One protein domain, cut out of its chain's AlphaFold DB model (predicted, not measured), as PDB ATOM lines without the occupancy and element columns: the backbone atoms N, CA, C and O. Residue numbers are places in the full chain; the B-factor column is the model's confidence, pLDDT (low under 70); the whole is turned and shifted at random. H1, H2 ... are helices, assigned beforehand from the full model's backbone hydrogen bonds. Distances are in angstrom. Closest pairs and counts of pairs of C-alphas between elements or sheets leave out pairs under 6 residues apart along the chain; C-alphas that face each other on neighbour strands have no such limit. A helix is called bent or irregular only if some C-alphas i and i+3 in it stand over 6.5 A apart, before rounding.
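What this domain is: This is residues 304 to 392 of the 401 residues of an uncharacterized protein of Massilia sp. Dwa41.01b (UniProt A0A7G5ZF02). Five helices pack in a closed ring of contacts, H1 to H2 to H4 to H5 and back through H3 to H1, built from two helical hairpins, H1 with H2 and H4 with H5, with H3 bridging H1 and H5. Residues 320 to 325, in the loop between H1 and H2, stick out from this body. The printed part has 89 residues with five named helices, H1 to H5 in chain order, and no named strand: the class is all helix. It is compact, with a radius of gyration of the C-alphas of 11.9 A and spans of 34 by 26 by 25 A.

How they stand to each other: H2, residues 326 to 342, touches H1, residues 307 to 316, with residues 333 to 340 alone. The closest C-alphas in this hairpin, Ala 314 and Arg 333, are 5.6 A apart, at a shallow tilt of 16 degrees, opposite ways. H2 touches H4, residues 362 to 370, at a steep tilt of 43 degrees, the same way; the closest C-alphas, Ala 334 and Leu 369, are 5.1 A apart. H4 and H5, residues 377 to 390, touch as a hairpin at a shallow tilt of 14 degrees, opposite ways; the closest C-alphas, Leu 370 and Ile 380, are 6.1 A apart. H3, residues 350 to 358, touches H1 at a shallow tilt of 11 degrees, the same way; the closest C-alphas, Thr 312 and Val 352, are 4.9 A apart. H5 touches H3 with residues 386 to 390 alone, about perpendicular at 73 degrees; the closest C-alphas, Ala 357 and Ala 390, are 4.9 A apart. H1 and H5 are apart. Every O i to N i+4 pair is within hydrogen-bond range in H1, H3, H4 and H5; in H2 10 of 13 are.

Where its parts are: H2, 24.7 A long, begins at C-alpha 326 (264.112, 274.611, 311.590); it is irregular, but only just, with C-alphas 328 and 331 7.0 A apart. H1, 14.1 A, begins at C-alpha 307 (253.181, 278.295, 291.000). H3 measures 11.9 A and H4 12.3 A. H5, 19.9 A, ends at C-alpha 390 (260.893, 263.637, 296.516).

The domain as a whole: The two C-alphas farthest apart, those of Tyr 323 and Gly 378, are 34.4 A apart. The printed part has no cut. The link from H3 to H4 is tight, and the other three are short. Mean pLDDT of the printed part is 88.6; residues 320 to 324 are under 70.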
ATOM      1  N   GLN A 304     249.029 280.924 289.678       95.25
ATOM      2  CA  GLN A 304     249.189 279.726 288.866       95.25
ATOM      3  C   GLN A 304     250.302 279.912 287.840       95.25
ATOM      4  O   GLN A 304     251.097 278.994 287.634       95.25
ATOM      5  N   ALA A 305     250.405 281.101 287.238       94.88
ATOM      6  CA  ALA A 305     251.522 281.437 286.357       94.88
ATOM      7  C   ALA A 305     252.877 281.308 287.073       94.88
ATOM      8  O   ALA A 305     253.861 280.900 286.456       94.88
ATOM      9  N   HIS A 306     252.909 281.583 288.381       95.94
ATOM     10  CA  HIS A 306     254.122 281.571 289.205       95.94
ATOM     11  C   HIS A 306     254.186 280.408 290.205       95.94
ATOM     12  O   HIS A 306     255.008 280.427 291.123       95.94
ATOM     13  N   ALA A 307     253.362 279.370 290.021       95.88
ATOM     14  CA  ALA A 307     253.181 278.295 291.000       95.88
ATOM     15  C   ALA A 307     254.490 277.581 291.366       95.88
ATOM     16  O   ALA A 307     254.719 277.282 292.534       95.88
ATOM     17  N   CYS A 308     255.369 277.329 290.392       95.25
ATOM     18  CA  CYS A 308     256.646 276.655 290.641       95.25
ATOM     19  C   CYS A 308     257.549 277.477 291.560       95.25
ATOM     20  O   CYS A 308     258.093 276.956 292.528       95.25
ATOM     21  N   VAL A 309     257.677 278.775 291.276       95.00
ATOM     22  CA  VAL A 309     258.516 279.682 292.064       95.00
ATOM     23  C   VAL A 309     257.933 279.850 293.465       95.00
ATOM     24  O   VAL A 309     258.674 279.747 294.438       95.00
ATOM     25  N   ALA A 310     256.616 280.043 293.579       96.25
ATOM     26  CA  ALA A 310     255.940 280.203 294.862       96.25
ATOM     27  C   ALA A 310     256.046 278.941 295.739       96.25
ATOM     28  O   ALA A 310     256.417 279.037 296.905       96.25
ATOM     29  N   LEU A 311     255.800 277.747 295.189       95.94
ATOM     30  CA  LEU A 311     255.911 276.493 295.948       95.94
ATOM     31  C   LEU A 311     257.358 276.205 296.369       95.94
ATOM     32  O   LEU A 311     257.602 275.867 297.525       95.94
ATOM     33  N   THR A 312     258.326 276.396 295.468       95.00
ATOM     34  CA  THR A 312     259.756 276.269 295.794       95.00
ATOM     35  C   THR A 312     260.167 277.231 296.909       95.00
ATOM     36  O   THR A 312     260.847 276.824 297.855       95.00
ATOM     37  N   ALA A 313     259.723 278.489 296.824       93.81
ATOM     38  CA  ALA A 313     259.960 279.501 297.845       93.81
ATOM     39  C   ALA A 313     259.364 279.088 299.196       93.81
ATOM     40  O   ALA A 313     260.069 279.151 300.197       93.81
ATOM     41  N   ALA A 314     258.120 278.600 299.226       94.50
ATOM     42  CA  ALA A 314     257.458 278.169 300.454       94.50
ATOM     43  C   ALA A 314     258.180 276.983 301.116       94.50
ATOM     44  O   ALA A 314     258.435 277.014 302.317       94.50
ATOM     45  N   PHE A 315     258.579 275.961 300.348       92.12
ATOM     46  CA  PHE A 315     259.296 274.803 300.900       92.12
ATOM     47  C   PHE A 315     260.688 275.148 301.436       92.12
ATOM     48  O   PHE A 315     261.132 274.552 302.417       92.12
ATOM     49  N   SER A 316     261.361 276.120 300.817       88.75
ATOM     50  CA  SER A 316     262.724 276.523 301.182       88.75
ATOM     51  C   SER A 316     262.771 277.738 302.116       88.75
ATOM     52  O   SER A 316     263.859 278.196 302.464       88.75
ATOM     53  N   ALA A 317     261.619 278.292 302.505       89.56
ATOM     54  CA  ALA A 317     261.551 279.547 303.242       89.56
ATOM     55  C   ALA A 317     262.221 279.422 304.613       89.56
ATOM     56  O   ALA A 317     261.812 278.634 305.465       89.56
ATOM     57  N   GLN A 318     263.238 280.241 304.841       83.50
ATOM     58  CA  GLN A 318     263.853 280.464 306.146       83.50
ATOM     59  C   GLN A 318     263.834 281.975 306.379       83.50
ATOM     60  O   GLN A 318     264.803 282.653 306.016       83.50
ATOM     61  N   PRO A 319     262.719 282.531 306.892       75.25
ATOM     62  CA  PRO A 319     262.641 283.951 307.195       75.25
ATOM     63  C   PRO A 319     263.801 284.325 308.120       75.25
ATOM     64  O   PRO A 319     263.944 283.759 309.203       75.25
ATOM     65  N   ARG A 320     264.658 285.251 307.677       59.72
ATOM     66  CA  ARG A 320     265.875 285.636 308.413       59.72
ATOM     67  C   ARG A 320     265.577 286.308 309.758       59.72
ATOM     68  O   ARG A 320     266.454 286.335 310.615       59.72
ATOM     69  N   ASP A 321     264.353 286.800 309.934       56.50
ATOM     70  CA  ASP A 321     263.955 287.660 311.053       56.50
ATOM     71  C   ASP A 321     263.258 286.893 312.192       56.50
ATOM     72  O   ASP A 321     263.013 287.443 313.267       56.50
ATOM     73  N   LEU A 322     262.977 285.601 312.000       57.66
ATOM     74  CA  LEU A 322     262.454 284.735 313.051       57.66
ATOM     75  C   LEU A 322     263.628 284.006 313.713       57.66
ATOM     76  O   LEU A 322     264.285 283.178 313.086       57.66
ATOM     77  N   TYR A 323     263.878 284.288 314.997       54.72
ATOM     78  CA  TYR A 323     264.826 283.559 315.860       54.72
ATOM     79  C   TYR A 323     264.343 282.124 316.164       54.72
ATOM     80  O   TYR A 323     264.300 281.700 317.320       54.72
ATOM     81  N   GLY A 324     263.927 281.391 315.134       62.97
ATOM     82  CA  GLY A 324     263.444 280.024 315.204       62.97
ATOM     83  C   GLY A 324     264.480 279.040 314.681       62.97
ATOM     84  O   GLY A 324     265.250 279.333 313.764       62.97
ATOM     85  N   GLY A 325     264.505 277.847 315.268       71.62
ATOM     86  CA  GLY A 325     265.170 276.715 314.633       71.62
ATOM     87  C   GLY A 325     264.310 276.174 313.490       71.62
ATOM     88  O   GLY A 325     263.116 276.435 313.426       71.62
ATOM     89  N   GLU A 326     264.876 275.320 312.635       76.69
ATOM     90  CA  GLU A 326     264.112 274.611 311.590       76.69
ATOM     91  C   GLU A 326     262.750 274.016 312.029       76.69
ATOM     92  O   GLU A 326     261.801 274.100 311.251       76.69
ATOM     93  N   PRO A 327     262.585 273.449 313.246       82.50
ATOM     94  CA  PRO A 327     261.282 272.973 313.715       82.50
ATOM     95  C   PRO A 327     260.174 274.031 313.715       82.50
ATOM     96  O   PRO A 327     259.019 273.686 313.472       82.50
ATOM     97  N   ASP A 328     260.520 275.294 313.962       85.25
ATOM     98  CA  ASP A 328     259.558 276.390 314.093       85.25
ATOM     99  C   ASP A 328     258.960 276.783 312.732       85.25
ATOM    100  O   ASP A 328     257.875 277.358 312.674       85.25
ATOM    101  N   PHE A 329     259.617 276.405 311.629       87.31
ATOM    102  CA  PHE A 329     259.169 276.700 310.266       87.31
ATOM    103  C   PHE A 329     258.318 275.594 309.638       87.31
ATOM    104  O   PHE A 329     257.720 275.825 308.590       87.31
ATOM    105  N   ILE A 330     258.201 274.413 310.257       89.94
ATOM    106  CA  ILE A 330     257.449 273.287 309.672       89.94
ATOM    107  C   ILE A 330     255.988 273.674 309.429       89.94
ATOM    108  O   ILE A 330     255.476 273.521 308.319       89.94
ATOM    109  N   ARG A 331     255.328 274.196 310.470       91.25
ATOM    110  CA  ARG A 331     253.921 274.590 310.407       91.25
ATOM    111  C   ARG A 331     253.713 275.815 309.498       91.25
ATOM    112  O   ARG A 331     252.917 275.681 308.577       91.25
ATOM    113  N   PRO A 332     254.474 276.921 309.628       92.12
ATOM    114  CA  PRO A 332     254.372 278.055 308.706       92.12
ATOM    115  C   PRO A 332     254.583 277.702 307.226       92.12
ATOM    116  O   PRO A 332     253.835 278.175 306.376       92.12
ATOM    117  N   ARG A 333     255.553 276.838 306.885       93.06
ATOM    118  CA  ARG A 333     255.744 276.383 305.494       93.06
ATOM    119  C   ARG A 333     254.547 275.571 304.999       93.06
ATOM    120  O   ARG A 333     254.127 275.747 303.857       93.06
ATOM    121  N   ALA A 334     253.998 274.694 305.842       93.94
ATOM    122  CA  ALA A 334     252.806 273.921 305.508       93.94
ATOM    123  C   ALA A 334     251.583 274.829 305.303       93.94
ATOM    124  O   ALA A 334     250.912 274.719 304.282       93.94
ATOM    125  N   ASP A 335     251.335 275.764 306.216       94.88
ATOM    126  CA  ASP A 335     250.223 276.714 306.114       94.88
ATOM    127  C   ASP A 335     250.372 277.588 304.848       94.88
ATOM    128  O   ASP A 335     249.414 277.773 304.097       94.88
ATOM    129  N   MET A 336     251.594 278.031 304.528       95.94
ATOM    130  CA  MET A 336     251.880 278.805 303.316       95.94
ATOM    131  C   MET A 336     251.656 278.001 302.027       95.94
ATOM    132  O   MET A 336     251.048 278.488 301.074       95.94
ATOM    133  N   VAL A 337     252.102 276.743 301.973       95.81
ATOM    134  CA  VAL A 337     251.812 275.875 300.822       95.81
ATOM    135  C   VAL A 337     250.309 275.615 300.719       95.81
ATOM    136  O   VAL A 337     249.765 275.708 299.622       95.81
ATOM    137  N   ALA A 338     249.613 275.364 301.831       96.12
ATOM    138  CA  ALA A 338     248.161 275.205 301.841       96.12
ATOM    139  C   ALA A 338     247.456 276.452 301.280       96.12
ATOM    140  O   ALA A 338     246.607 276.323 300.397       96.12
ATOM    141  N   LEU A 339     247.861 277.655 301.702       96.88
ATOM    142  CA  LEU A 339     247.384 278.928 301.158       96.88
ATOM    143  C   LEU A 339     247.553 278.995 299.634       96.88
ATOM    144  O   LEU A 339     246.578 279.235 298.920       96.88
ATOM    145  N   LEU A 340     248.754 278.722 299.122       96.81
ATOM    146  CA  LEU A 340     249.020 278.723 297.682       96.81
ATOM    147  C   LEU A 340     248.148 277.701 296.938       96.81
ATOM    148  O   LEU A 340     247.608 278.001 295.870       96.81
ATOM    149  N   LEU A 341     247.957 276.506 297.507       95.62
ATOM    150  CA  LEU A 341     247.101 275.480 296.914       95.62
ATOM    151  C   LEU A 341     245.630 275.915 296.856       95.62
ATOM    152  O   LEU A 341     244.977 275.607 295.853       95.62
ATOM    153  N   ARG A 342     245.119 276.625 297.873       94.81
ATOM    154  CA  ARG A 342     243.749 277.184 297.891       94.81
ATOM    155  C   ARG A 342     243.534 278.198 296.774       94.81
ATOM    156  O   ARG A 342     242.479 278.201 296.147       94.81
ATOM    157  N   HIS A 343     244.558 278.993 296.479       95.06
ATOM    158  CA  HIS A 343     244.553 279.935 295.357       95.06
ATOM    159  C   HIS A 343     244.825 279.265 293.999       95.06
ATOM    160  O   HIS A 343     244.792 279.914 292.959       95.06
ATOM    161  N   GLY A 344     245.014 277.944 293.981       93.75
ATOM    162  CA  GLY A 344     245.096 277.145 292.763       93.75
ATOM    163  C   GLY A 344     246.512 276.848 292.287       93.75
ATOM    164  O   GLY A 344     246.639 276.228 291.237       93.75
ATOM    165  N   ALA A 345     247.556 277.204 293.047       95.12
ATOM    166  CA  ALA A 345     248.940 276.911 292.685       95.12
ATOM    167  C   ALA A 345     249.137 275.407 292.479       95.12
ATOM    168  O   ALA A 345     248.971 274.615 293.406       95.12
ATOM    169  N   ARG A 346     249.489 274.988 291.270       94.19
ATOM    170  CA  ARG A 346     249.878 273.612 290.956       94.19
ATOM    171  C   ARG A 346     251.049 273.665 289.989       94.19
ATOM    172  O   ARG A 346     250.933 274.212 288.894       94.19
ATOM    173  N   CYS A 347     252.175 273.086 290.387       92.56
ATOM    174  CA  CYS A 347     253.347 272.978 289.533       92.56
ATOM    175  C   CYS A 347     254.019 271.620 289.691       92.56
ATOM    176  O   CYS A 347     254.313 271.190 290.801       92.56
ATOM    177  N   ASP A 348     254.282 270.977 288.559       85.75
ATOM    178  CA  ASP A 348     254.884 269.650 288.493       85.75
ATOM    179  C   ASP A 348     256.363 269.674 288.072       85.75
ATOM    180  O   ASP A 348     256.853 268.771 287.398       85.75
ATOM    181  N   ASP A 349     257.064 270.754 288.414       91.06
ATOM    182  CA  ASP A 349     258.457 270.977 288.035       91.06
ATOM    183  C   ASP A 349     259.433 270.242 288.967       91.06
ATOM    184  O   ASP A 349     259.201 270.118 290.175       91.06
ATOM    185  N   ALA A 350     260.555 269.783 288.408       88.12
ATOM    186  CA  ALA A 350     261.597 269.091 289.162       88.12
ATOM    187  C   ALA A 350     262.176 269.961 290.290       88.12
ATOM    188  O   ALA A 350     262.456 269.444 291.365       88.12
ATOM    189  N   GLY A 351     262.266 271.282 290.100       88.44
ATOM    190  CA  GLY A 351     262.746 272.207 291.122       88.44
ATOM    191  C   GLY A 351     261.858 272.256 292.368       88.44
ATOM    192  O   GLY A 351     262.374 272.421 293.469       88.44
ATOM    193  N   VAL A 352     260.542 272.045 292.228       90.19
ATOM    194  CA  VAL A 352     259.619 271.961 293.378       90.19
ATOM    195  C   VAL A 352     259.850 270.664 294.155       90.19
ATOM    196  O   VAL A 352     259.837 270.663 295.387       90.19
ATOM    197  N   VAL A 353     260.099 269.560 293.441       91.19
ATOM    198  CA  VAL A 353     260.442 268.263 294.045       91.19
ATOM    199  C   VAL A 353     261.778 268.352 294.780       91.19
ATOM    200  O   VAL A 353     261.869 267.897 295.918       91.19
ATOM    201  N   ASP A 354     262.785 268.978 294.171       89.94
ATOM    202  CA  ASP A 354     264.108 269.167 294.766       89.94
ATOM    203  C   ASP A 354     264.052 270.080 295.998       89.94
ATOM    204  O   ASP A 354     264.691 269.789 297.007       89.94
ATOM    205  N   ALA A 355     263.252 271.151 295.956       88.50
ATOM    206  CA  ALA A 355     263.037 272.038 297.099       88.50
ATOM    207  C   ALA A 355     262.374 271.310 298.275       88.50
ATOM    208  O   ALA A 355     262.804 271.455 299.421       88.50
ATOM    209  N   LEU A 356     261.369 270.475 297.991       89.00
ATOM    210  CA  LEU A 356     260.754 269.609 298.991       89.00
ATOM    211  C   LEU A 356     261.769 268.596 299.535       89.00
ATOM    212  O   LEU A 356     261.893 268.458 300.742       89.00
ATOM    213  N   ALA A 357     262.527 267.908 298.681       87.75
ATOM    214  CA  ALA A 357     263.488 266.886 299.102       87.75
ATOM    215  C   ALA A 357     264.684 267.459 299.886       87.75
ATOM    216  O   ALA A 357     265.198 266.807 300.796       87.75
ATOM    217  N   GLY A 358     265.133 268.664 299.528       82.69
ATOM    218  CA  GLY A 358     266.279 269.347 300.130       82.69
ATOM    219  C   GLY A 358     265.986 269.993 301.486       82.69
ATOM    220  O   GLY A 358     266.922 270.321 302.217       82.69
ATOM    221  N   GLY A 359     264.710 270.159 301.844       77.50
ATOM    222  CA  GLY A 359     264.295 270.731 303.120       77.50
ATOM    223  C   GLY A 359     264.630 269.827 304.310       77.50
ATOM    224  O   GLY A 359     264.305 268.636 304.342       77.50
ATOM    225  N   TYR A 360     265.240 270.394 305.351       71.44
ATOM    226  CA  TYR A 360     265.403 269.683 306.617       71.44
ATOM    227  C   TYR A 360     264.017 269.359 307.203       71.44
ATOM    228  O   TYR A 360     263.145 270.220 307.264       71.44
ATOM    229  N   ARG A 361     263.794 268.098 307.608       83.50
ATOM    230  CA  ARG A 361     262.488 267.590 308.091       83.50
ATOM    231  C   ARG A 361     261.337 267.771 307.090       83.50
ATOM    232  O   ARG A 361     260.180 267.850 307.490       83.50
ATOM    233  N   ALA A 362     261.626 267.754 305.791       85.19
ATOM    234  CA  ALA A 362     260.603 267.866 304.756       85.19
ATOM    235  C   ALA A 362     259.474 266.826 304.857       85.19
ATOM    236  O   ALA A 362     258.327 267.145 304.562       85.19
ATOM    237  N   GLY A 363     259.767 265.610 305.335       87.88
ATOM    238  CA  GLY A 363     258.732 264.611 305.625       87.88
ATOM    239  C   GLY A 363     257.691 265.112 306.631       87.88
ATOM    240  O   GLY A 363     256.505 264.895 306.437       87.88
ATOM    241  N   GLU A 364     258.105 265.878 307.640       91.62
ATOM    242  CA  GLU A 364     257.189 266.441 308.637       91.62
ATOM    243  C   GLU A 364     256.394 267.632 308.104       91.62
ATOM    244  O   GLU A 364     255.247 267.829 308.502       91.62
ATOM    245  N   VAL A 365     256.971 268.411 307.182       90.69
ATOM    246  CA  VAL A 365     256.228 269.440 306.439       90.69
ATOM    247  C   VAL A 365     255.128 268.775 305.613       90.69
ATOM    248  O   VAL A 365     253.987 269.227 305.645       90.69
ATOM    249  N   VAL A 366     255.440 267.666 304.933       92.88
ATOM    250  CA  VAL A 366     254.456 266.879 304.176       92.88
ATOM    251  C   VAL A 366     253.397 266.272 305.090       92.88
ATOM    252  O   VAL A 366     252.216 266.400 304.788       92.88
ATOM    253  N   ASP A 367     253.777 265.669 306.214       93.06
ATOM    254  CA  ASP A 367     252.816 265.108 307.172       93.06
ATOM    255  C   ASP A 367     251.880 266.197 307.718       93.06
ATOM    256  O   ASP A 367     250.668 265.999 307.807       93.06
ATOM    257  N   THR A 368     252.430 267.378 308.021       93.81
ATOM    258  CA  THR A 368     251.657 268.544 308.473       93.81
ATOM    259  C   THR A 368     250.713 269.048 307.382       93.81
ATOM    260  O   THR A 368     249.563 269.365 307.678       93.81
ATOM    261  N   LEU A 369     251.165 269.077 306.123       92.81
ATOM    262  CA  LEU A 369     250.354 269.440 304.961       92.81
ATOM    263  C   LEU A 369     249.209 268.459 304.720       92.81
ATOM    264  O   LEU A 369     248.072 268.874 304.541       92.81
ATOM    265  N   LEU A 370     249.482 267.157 304.740       91.44
ATOM    266  CA  LEU A 370     248.466 266.125 304.518       91.44
ATOM    267  C   LEU A 370     247.407 266.099 305.631       91.44
ATOM    268  O   LEU A 370     246.290 265.640 305.401       91.44
ATOM    269  N   ALA A 371     247.746 266.598 306.822       91.94
ATOM    270  CA  ALA A 371     246.821 266.782 307.938       91.94
ATOM    271  C   ALA A 371     246.136 268.166 307.956       91.94
ATOM    272  O   ALA A 371     245.365 268.443 308.876       91.94
ATOM    273  N   HIS A 372     246.421 269.046 306.993       92.06
ATOM    274  CA  HIS A 372     245.909 270.413 306.978       92.06
ATOM    275  C   HIS A 372     244.436 270.453 306.531       92.06
ATOM    276  O   HIS A 372     244.087 269.972 305.456       92.06
ATOM    277  N   GLU A 373     243.567 271.056 307.347       89.19
ATOM    278  CA  GLU A 373     242.104 271.004 307.166       89.19
ATOM    279  C   GLU A 373     241.607 271.779 305.933       89.19
ATOM    280  O   GLU A 373     240.592 271.416 305.342       89.19
ATOM    281  N   ASP A 374     242.346 272.808 305.512       84.94
ATOM    282  CA  ASP A 374     241.940 273.689 304.410       84.94
ATOM    283  C   ASP A 374     242.404 273.242 303.007       84.94
ATOM    284  O   ASP A 374     242.284 274.007 302.047       84.94
ATOM    285  N   ILE A 375     242.958 272.032 302.861       89.44
ATOM    286  CA  ILE A 375     243.398 271.500 301.560       89.44
ATOM    287  C   ILE A 375     242.316 270.584 300.979       89.44
ATOM    288  O   ILE A 375     241.821 269.668 301.634       89.44
ATOM    289  N   ASP A 376     241.956 270.813 299.716       90.62
ATOM    290  CA  ASP A 376     241.011 269.961 299.002       90.62
ATOM    291  C   ASP A 376     241.630 268.612 298.585       90.62
ATOM    292  O   ASP A 376     242.846 268.419 298.580       90.62
ATOM    293  N   ALA A 377     240.790 267.650 298.190       90.00
ATOM    294  CA  ALA A 377     241.265 266.324 297.779       90.00
ATOM    295  C   ALA A 377     242.293 266.392 296.630       90.00
ATOM    296  O   ALA A 377     243.267 265.646 296.628       90.00
ATOM    297  N   GLY A 378     242.116 267.329 295.689       90.56
ATOM    298  CA  GLY A 378     243.057 267.530 294.584       90.56
ATOM    299  C   GLY A 378     244.418 268.072 295.034       90.56
ATOM    300  O   GLY A 378     245.445 267.701 294.467       90.56
ATOM    301  N   GLY A 379     244.454 268.933 296.052       91.12
ATOM    302  CA  GLY A 379     245.678 269.391 296.701       91.12
ATOM    303  C   GLY A 379     246.384 268.267 297.460       91.12
ATOM    304  O   GLY A 379     247.595 268.116 297.314       91.12
ATOM    305  N   ILE A 380     245.636 267.431 298.188       91.75
ATOM    306  CA  ILE A 380     246.182 266.254 298.884       91.75
ATOM    307  C   ILE A 380     246.836 265.288 297.885       91.75
ATOM    308  O   ILE A 380     247.988 264.898 298.077       91.75
ATOM    309  N   ASP A 381     246.147 264.956 296.789       93.12
ATOM    310  CA  ASP A 381     246.678 264.074 295.741       93.12
ATOM    311  C   ASP A 381     247.948 264.655 295.096       93.12
ATOM    312  O   ASP A 381     248.924 263.940 294.845       93.12
ATOM    313  N   PHE A 382     247.960 265.969 294.860       93.88
ATOM    314  CA  PHE A 382     249.118 266.679 294.325       93.88
ATOM    315  C   PHE A 382     250.327 266.614 295.272       93.88
ATOM    316  O   PHE A 382     251.421 266.237 294.841       93.88
ATOM    317  N   ILE A 383     250.136 266.904 296.563       92.25
ATOM    318  CA  ILE A 383     251.204 266.823 297.570       92.25
ATOM    319  C   ILE A 383     251.706 265.387 297.731       92.25
ATOM    320  O   ILE A 383     252.917 265.168 297.754       92.25
ATOM    321  N   ALA A 384     250.813 264.395 297.763       91.69
ATOM    322  CA  ALA A 384     251.199 262.987 297.839       91.69
ATOM    323  C   ALA A 384     252.056 262.560 296.631       91.69
ATOM    324  O   ALA A 384     253.048 261.844 296.788       91.69
ATOM    325  N   SER A 385     251.718 263.039 295.430       92.50
ATOM    326  CA  SER A 385     252.495 262.805 294.208       92.50
ATOM    327  C   SER A 385     253.882 263.463 294.245       92.50
ATOM    328  O   SER A 385     254.881 262.850 293.853       92.50
ATOM    329  N   LEU A 386     253.978 264.706 294.735       91.06
ATOM    330  CA  LEU A 386     255.263 265.382 294.956       91.06
ATOM    331  C   LEU A 386     256.122 264.620 295.973       91.06
ATOM    332  O   LEU A 386     257.264 264.281 295.668       91.06
ATOM    333  N   ALA A 387     255.558 264.282 297.133       90.19
ATOM    334  CA  ALA A 387     256.257 263.579 298.204       90.19
ATOM    335  C   ALA A 387     256.761 262.196 297.766       90.19
ATOM    336  O   ALA A 387     257.898 261.827 298.058       90.19
ATOM    337  N   CYS A 388     255.953 261.448 297.008       91.38
ATOM    338  CA  CYS A 388     256.341 260.146 296.468       91.38
ATOM    339  C   CYS A 388     257.605 260.236 295.601       91.38
ATOM    340  O   CYS A 388     258.463 259.361 295.673       91.38
ATOM    341  N   ARG A 389     257.749 261.308 294.816       91.12
ATOM    342  CA  ARG A 389     258.931 261.538 293.973       91.12
ATOM    343  C   ARG A 389     260.110 262.096 294.759       91.12
ATOM    344  O   ARG A 389     261.224 261.632 294.548       91.12
ATOM    345  N   ALA A 390     259.862 263.028 295.677       88.06
ATOM    346  CA  ALA A 390     260.893 263.637 296.516       88.06
ATOM    347  C   ALA A 390     261.589 262.608 297.424       88.06
ATOM    348  O   ALA A 390     262.797 262.681 297.635       88.06
ATOM    349  N   PHE A 391     260.839 261.624 297.930       88.44
ATOM    350  CA  PHE A 391     261.335 260.621 298.881       88.44
ATOM    351  C   PHE A 391     261.395 259.202 298.307       88.44
ATOM    352  O   PHE A 391     261.555 258.237 299.063       88.44
ATOM    353  N   ALA A 392     261.279 259.046 296.984       82.88
ATOM    354  CA  ALA A 392     261.471 257.751 296.348       82.88
ATOM    355  C   ALA A 392     262.875 257.220 296.697       82.88
ATOM    356  O   ALA A 392     263.860 257.952 296.565       82.88
TER     357      ALA A 392